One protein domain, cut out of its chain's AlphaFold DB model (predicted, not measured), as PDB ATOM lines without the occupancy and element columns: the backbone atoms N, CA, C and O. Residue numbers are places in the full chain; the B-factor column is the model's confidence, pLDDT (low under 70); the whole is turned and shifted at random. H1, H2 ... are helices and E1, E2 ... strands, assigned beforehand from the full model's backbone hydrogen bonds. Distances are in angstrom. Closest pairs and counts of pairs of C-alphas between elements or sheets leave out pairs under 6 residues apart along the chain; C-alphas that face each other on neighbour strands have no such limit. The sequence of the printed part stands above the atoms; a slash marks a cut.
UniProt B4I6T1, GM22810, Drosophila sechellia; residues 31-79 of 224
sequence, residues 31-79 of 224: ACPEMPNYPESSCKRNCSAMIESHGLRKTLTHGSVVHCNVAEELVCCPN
ATOM      1  N   ALA A  31      31.178  30.948  21.462       94.19
ATOM      2  CA  ALA A  31      32.333  31.775  21.131       94.19
ATOM      3  C   ALA A  31      33.631  30.973  21.304       94.19
ATOM      4  O   ALA A  31      33.814  30.267  22.302       94.19
ATOM      5  N   CYS A  32      34.530  31.086  20.331       92.31
ATOM      6  CA  CYS A  32      35.876  30.551  20.455       92.31
ATOM      7  C   CYS A  32      36.729  31.456  21.357       92.31
ATOM      8  O   CYS A  32      36.472  32.657  21.445       92.31
ATOM      9  N   PRO A  33      37.745  30.900  22.039       90.44
ATOM     10  CA  PRO A  33      38.649  31.704  22.851       90.44
ATOM     11  C   PRO A  33      39.399  32.724  21.986       90.44
ATOM     12  O   PRO A  33      39.711  32.456  20.825       90.44
ATOM     13  N   GLU A  34      39.727  33.878  22.567       87.06
ATOM     14  CA  GLU A  34      40.576  34.863  21.900       87.06
ATOM     15  C   GLU A  34      41.976  34.285  21.661       87.06
ATOM     16  O   GLU A  34      42.635  33.781  22.576       87.06
ATOM     17  N   MET A  35      42.435  34.365  20.413       84.94
ATOM     18  CA  MET A  35      43.728  33.848  19.979       84.94
ATOM     19  C   MET A  35      44.505  34.962  19.260       84.94
ATOM     20  O   MET A  35      43.951  35.626  18.381       84.94
ATOM     21  N   PRO A  36      45.789  35.188  19.592       79.94
ATOM     22  CA  PRO A  36      46.632  36.158  18.902       79.94
ATOM     23  C   PRO A  36      46.643  35.929  17.389       79.94
ATOM     24  O   PRO A  36      46.930  34.826  16.929       79.94
ATOM     25  N   ASN A  37      46.388  36.992  16.621       77.38
ATOM     26  CA  ASN A  37      46.330  36.963  15.153       77.38
ATOM     27  C   ASN A  37      45.269  36.007  14.575       77.38
ATOM     28  O   ASN A  37      45.395  35.564  13.435       77.38
ATOM     29  N   TYR A  38      44.226  35.699  15.347       85.19
ATOM     30  CA  TYR A  38      43.043  34.988  14.881       85.19
ATOM     31  C   TYR A  38      41.828  35.920  15.010       85.19
ATOM     32  O   TYR A  38      41.686  36.578  16.041       85.19
ATOM     33  N   PRO A  39      40.957  36.018  13.994       86.19
ATOM     34  CA  PRO A  39      39.762  36.841  14.082       86.19
ATOM     35  C   PRO A  39      38.803  36.292  15.141       86.19
ATOM     36  O   PRO A  39      38.736  35.087  15.395       86.19
ATOM     37  N   GLU A  40      38.019  37.190  15.728       89.75
ATOM     38  CA  GLU A  40      36.919  36.804  16.605       89.75
ATOM     39  C   GLU A  40      36.033  35.770  15.901       89.75
ATOM     40  O   GLU A  40      35.695  35.928  14.724       89.75
ATOM     41  N   SER A  41      35.714  34.681  16.597       92.06
ATOM     42  CA  SER A  41      35.130  33.495  15.980       92.06
ATOM     43  C   SER A  41      34.147  32.772  16.892       92.06
ATOM     44  O   SER A  41      34.200  32.876  18.118       92.06
ATOM     45  N   SER A  42      33.261  31.997  16.273       94.69
ATOM     46  CA  SER A  42      32.322  31.095  16.935       94.69
ATOM     47  C   SER A  42      32.486  29.679  16.388       94.69
ATOM     48  O   SER A  42      32.763  29.484  15.205       94.69
ATOM     49  N   CYS A  43      32.287  28.681  17.240       94.12
ATOM     50  CA  CYS A  43      32.367  27.274  16.879       94.12
ATOM     51  C   CYS A  43      31.201  26.906  15.951       94.12
ATOM     52  O   CYS A  43      30.043  26.999  16.354       94.12
ATOM     53  N   LYS A  44      31.475  26.524  14.701       92.94
ATOM     54  CA  LYS A  44      30.439  26.146  13.723       92.94
ATOM     55  C   LYS A  44      30.883  24.949  12.894       92.94
ATOM     56  O   LYS A  44      32.076  24.680  12.748       92.94
ATOM     57  N   ARG A  45      29.908  24.254  12.307       88.38
ATOM     58  CA  ARG A  45      30.156  23.100  11.432       88.38
ATOM     59  C   ARG A  45      30.752  23.479  10.079       88.38
ATOM     60  O   ARG A  45      31.527  22.719   9.513       88.38
ATOM     61  N   ASN A  46      30.372  24.631   9.529       81.19
ATOM     62  CA  ASN A  46      30.833  25.056   8.212       81.19
ATOM     63  C   ASN A  46      30.943  26.581   8.111       81.19
ATOM     64  O   ASN A  46      30.019  27.314   8.454       81.19
ATOM     65  N   CYS A  47      32.078  27.037   7.594       83.81
ATOM     66  CA  CYS A  47      32.347  28.418   7.206       83.81
ATOM     67  C   CYS A  47      33.491  28.474   6.185       83.81
ATOM     68  O   CYS A  47      34.298  29.404   6.195       83.81
ATOM     69  N   SER A  48      33.593  27.459   5.319       83.56
ATOM     70  CA  SER A  48      34.708  27.314   4.376       83.56
ATOM     71  C   SER A  48      34.932  28.570   3.532       83.56
ATOM     72  O   SER A  48      36.066  29.015   3.412       83.56
ATOM     73  N   ALA A  49      33.860  29.207   3.055       75.75
ATOM     74  CA  ALA A  49      33.941  30.448   2.284       75.75
ATOM     75  C   ALA A  49      34.516  31.630   3.089       75.75
ATOM     76  O   ALA A  49      35.232  32.470   2.548       75.75
ATOM     77  N   MET A  50      34.235  31.691   4.394       80.38
ATOM     78  CA  MET A  50      34.789  32.714   5.279       80.38
ATOM     79  C   MET A  50      36.278  32.475   5.525       80.38
ATOM     80  O   MET A  50      37.085  33.392   5.389       80.38
ATOM     81  N   ILE A  51      36.650  31.227   5.821       82.00
ATOM     82  CA  ILE A  51      38.048  30.808   5.968       82.00
ATOM     83  C   ILE A  51      38.831  31.094   4.680       82.00
ATOM     84  O   ILE A  51      39.939  31.619   4.747       82.00
ATOM     85  N   GLU A  52      38.254  30.794   3.517       79.88
ATOM     86  CA  GLU A  52      38.861  31.045   2.209       79.88
ATOM     87  C   GLU A  52      39.066  32.545   1.960       79.88
ATOM     88  O   GLU A  52      40.172  32.950   1.605       79.88
ATOM     89  N   SER A  53      38.058  33.384   2.236       75.19
ATOM     90  CA  SER A  53      38.185  34.848   2.130       75.19
ATOM     91  C   SER A  53      39.305  35.388   3.034       75.19
ATOM     92  O   SER A  53      40.178  36.130   2.576       75.19
ATOM     93  N   HIS A  54      39.370  34.948   4.296       78.56
ATOM     94  CA  HIS A  54      40.471  35.311   5.191       78.56
ATOM     95  C   HIS A  54      41.836  34.782   4.720       78.56
ATOM     96  O   HIS A  54      42.848  35.471   4.900       78.56
ATOM     97  N   GLY A  55      41.862  33.593   4.110       78.19
ATOM     98  CA  GLY A  55      43.037  32.973   3.499       78.19
ATOM     99  C   GLY A  55      43.604  33.791   2.342       78.19
ATOM    100  O   GLY A  55      44.802  34.082   2.327       78.19
ATOM    101  N   LEU A  56      42.746  34.236   1.421       72.00
ATOM    102  CA  LEU A  56      43.132  35.106   0.303       72.00
ATOM    103  C   LEU A  56      43.712  36.434   0.796       72.00
ATOM    104  O   LEU A  56      44.756  36.874   0.314       72.00
ATOM    105  N   ARG A  57      43.097  37.030   1.825       70.50
ATOM    106  CA  ARG A  57      43.585  38.279   2.434       70.50
ATOM    107  C   ARG A  57      44.755  38.092   3.401       70.50
ATOM    108  O   ARG A  57      45.180  39.058   4.029       70.50
ATOM    109  N   LYS A  58      45.278  36.866   3.540       74.75
ATOM    110  CA  LYS A  58      46.389  36.511   4.446       74.75
ATOM    111  C   LYS A  58      46.140  36.918   5.906       74.75
ATOM    112  O   LYS A  58      47.081  37.156   6.658       74.75
ATOM    113  N   THR A  59      44.870  36.991   6.301       75.06
ATOM    114  CA  THR A  59      44.440  37.265   7.686       75.06
ATOM    115  C   THR A  59      44.217  35.977   8.478       75.06
ATOM    116  O   THR A  59      44.199  36.005   9.703       75.06
ATOM    117  N   LEU A  60      44.104  34.845   7.779       79.12
ATOM    118  CA  LEU A  60      44.219  33.491   8.310       79.12
ATOM    119  C   LEU A  60      45.080  32.658   7.362       79.12
ATOM    120  O   LEU A  60      45.160  32.938   6.169       79.12
ATOM    121  N   THR A  61      45.700  31.600   7.873       68.88
ATOM    122  CA  THR A  61      46.322  30.568   7.033       68.88
ATOM    123  C   THR A  61      45.501  29.290   7.144       68.88
ATOM    124  O   THR A  61      44.962  28.988   8.203       68.88
ATOM    125  N   HIS A  62      45.372  28.509   6.070       56.53
ATOM    126  CA  HIS A  62      44.517  27.311   6.092       56.53
ATOM    127  C   HIS A  62      44.955  26.289   7.166       56.53
ATOM    128  O   HIS A  62      44.131  25.567   7.715       56.53
ATOM    129  N   GLY A  63      46.247  26.262   7.514       60.28
ATOM    130  CA  GLY A  63      46.787  25.446   8.607       60.28
ATOM    131  C   GLY A  63      46.581  26.021  10.015       60.28
ATOM    132  O   GLY A  63      46.887  25.334  10.983       60.28
ATOM    133  N   SER A  64      46.083  27.255  10.144       70.75
ATOM    134  CA  SER A  64      45.788  27.886  11.434       70.75
ATOM    135  C   SER A  64      44.321  27.771  11.838       70.75
ATOM    136  O   SER A  64      43.974  28.264  12.904       70.75
ATOM    137  N   VAL A  65      43.449  27.161  11.022       85.88
ATOM    138  CA  VAL A  65      42.038  26.945  11.385       85.88
ATOM    139  C   VAL A  65      41.970  26.011  12.590       85.88
ATOM    140  O   VAL A  65      42.454  24.883  12.537       85.88
ATOM    141  N   VAL A  66      41.378  26.490  13.683       89.94
ATOM    142  CA  VAL A  66      41.353  25.761  14.950       89.94
ATOM    143  C   VAL A  66      40.089  24.917  15.042       89.94
ATOM    144  O   VAL A  66      38.977  25.435  14.947       89.94
ATOM    145  N   HIS A  67      40.246  23.617  15.273       91.94
ATOM    146  CA  HIS A  67      39.131  22.735  15.600       91.94
ATOM    147  C   HIS A  67      38.646  22.999  17.029       91.94
ATOM    148  O   HIS A  67      39.374  22.753  17.995       91.94
ATOM    149  N   CYS A  68      37.406  23.471  17.162       92.62
ATOM    150  CA  CYS A  68      36.764  23.691  18.457       92.62
ATOM    151  C   CYS A  68      36.069  22.435  18.991       92.62
ATOM    152  O   CYS A  68      35.886  22.317  20.196       92.62
ATOM    153  N   ASN A  69      35.717  21.478  18.126       91.25
ATOM    154  CA  ASN A  69      35.256  20.152  18.528       91.25
ATOM    155  C   ASN A  69      35.605  19.135  17.439       91.25
ATOM    156  O   ASN A  69      35.029  19.144  16.359       91.25
ATOM    157  N   VAL A  70      36.553  18.241  17.719       88.00
ATOM    158  CA  VAL A  70      37.009  17.255  16.723       88.00
ATOM    159  C   VAL A  70      36.009  16.123  16.521       88.00
ATOM    160  O   VAL A  70      35.919  15.605  15.417       88.00
ATOM    161  N   ALA A  71      35.255  15.745  17.556       89.06
ATOM    162  CA  ALA A  71      34.290  14.650  17.452       89.06
ATOM    163  C   ALA A  71      33.101  15.020  16.551       89.06
ATOM    164  O   ALA A  71      32.563  14.163  15.859       89.06
ATOM    165  N   GLU A  72      32.721  16.297  16.548       87.88
ATOM    166  CA  GLU A  72      31.615  16.826  15.740       87.88
ATOM    167  C   GLU A  72      32.081  17.572  14.480       87.88
ATOM    168  O   GLU A  72      31.256  18.163  13.782       87.88
ATOM    169  N   GLU A  73      33.387  17.539  14.193       89.81
ATOM    170  CA  GLU A  73      34.028  18.224  13.061       89.81
ATOM    171  C   GLU A  73      33.768  19.746  13.026       89.81
ATOM    172  O   GLU A  73      33.690  20.357  11.963       89.81
ATOM    173  N   LEU A  74      33.656  20.384  14.196       92.44
ATOM    174  CA  LEU A  74      33.442  21.827  14.311       92.44
ATOM    175  C   LEU A  74      34.769  22.594  14.336       92.44
ATOM    176  O   LEU A  74      35.757  22.171  14.955       92.44
ATOM    177  N   VAL A  75      34.760  23.777  13.727       92.94
ATOM    178  CA  VAL A  75      35.904  24.696  13.659       92.94
ATOM    179  C   VAL A  75      35.533  26.089  14.164       92.94
ATOM    180  O   VAL A  75      34.367  26.487  14.151       92.94
ATOM    181  N   CYS A  76      36.534  26.842  14.615       92.56
ATOM    182  CA  CYS A  76      36.383  28.253  14.943       92.56
ATOM    183  C   CYS A  76      36.210  29.063  13.661       92.56
ATOM    184  O   CYS A  76      37.159  29.336  12.932       92.56
ATOM    185  N   CYS A  77      34.972  29.436  13.376       91.50
ATOM    186  CA  CYS A  77      34.612  30.224  12.215       91.50
ATOM    187  C   CYS A  77      34.658  31.701  12.569       91.50
ATOM    188  O   CYS A  77      34.000  32.063  13.545       91.50
ATOM    189  N   PRO A  78      35.367  32.554  11.809       90.19
ATOM    190  CA  PRO A  78      35.327  33.991  12.044       90.19
ATOM    191  C   PRO A  78      33.875  34.499  12.130       90.19
ATOM    192  O   PRO A  78      32.937  33.883  11.620       90.19
ATOM    193  N   ASN A  79      33.647  35.589  12.848       85.88
ATOM    194  CA  ASN A  79      32.307  36.168  12.962       85.88
ATOM    195  C   ASN A  79      32.022  37.139  11.808       85.88
ATOM    196  O   ASN A  79      30.864  37.377  11.463       85.88
TER     197      ASN A  79
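Overview. This is residues 31 to 79 of the 224 residues of the protein "GM22810" of Drosophila sechellia (UniProt B4I6T1). Picture a small antiparallel sheet of three short strands, E3 in the middle between E1 and E2, with one short helix, H1, that only grazes it. Loops make much of the rest: residues 31 to 40 swing out and fold back into E1, and residues 57 to 66 lead from H1 back to E2. The printed part has 49 residues with one named helix and three named strands, in the order E1, H1, E2, E3; the sheet's order is E1, E3, E2, the class is mixed, helices and strands, and under half of the residues are in named elements. The whole is compact, with a radius of gyration of the C-alphas of 9.8 A, and rounded, with spans of 29 by 20 by 18 A.

Along the chain. Start at Ala 31 and go on to C-alpha 41 at (35.130, 33.495, 15.980), where E1 begins; it runs through residues 41 to 44, 9.0 A from first to last C-alpha. Next find C-alpha 48 at (34.708, 27.314, 4.376); from there H1, residues 48 to 56, runs 12.2 A. E2 is residues 67 to 69, 5.5 A long. E3, residues 74 to 78, is the longest strand at 12.5 A and ends at C-alpha 78 at (35.327, 33.991, 12.044).

Arrangement. Begin with the sheet, where E1 and E2 are edge strands and E3 is the inner one. E1 and E3 are antiparallel at 148 degrees; look for N 42 and O 77, 2.8 A apart, and N 77 and O 42, 2.9 A apart, within hydrogen-bond range. E2 and E3 form a hairpin, antiparallel at 129 degrees, with N 74 and O 69 within hydrogen-bond range at 2.8 A. The pairing is staggered: E3 pairs with E2 over residues 74 to 75 and with E1 over residues 75 to 78. E1, H1 and E2 make a split strand-helix-strand unit, two strands running the same way with a helix between them in the chain and E3 between them in the sheet; its crossover is right-handed. H1 is on the sheet but only grazes it, with residues 48 to 54; its closest C-alphas to E3 are those of Met 50 and Pro 78, 6.9 A apart. In H1 every O i to N i+4 pair is within hydrogen-bond range.

Size, cuts and confidence. The two C-alphas farthest apart are those of Arg 57 and Ala 71, at 29.5 A. The printed part has no cut. The links E1 to H1 and E2 to E3 are tight, and H1 to E2 is short with 10 residues. The mean pLDDT of the printed part is 83.8; look at residues 61 to 63 for the values under 70.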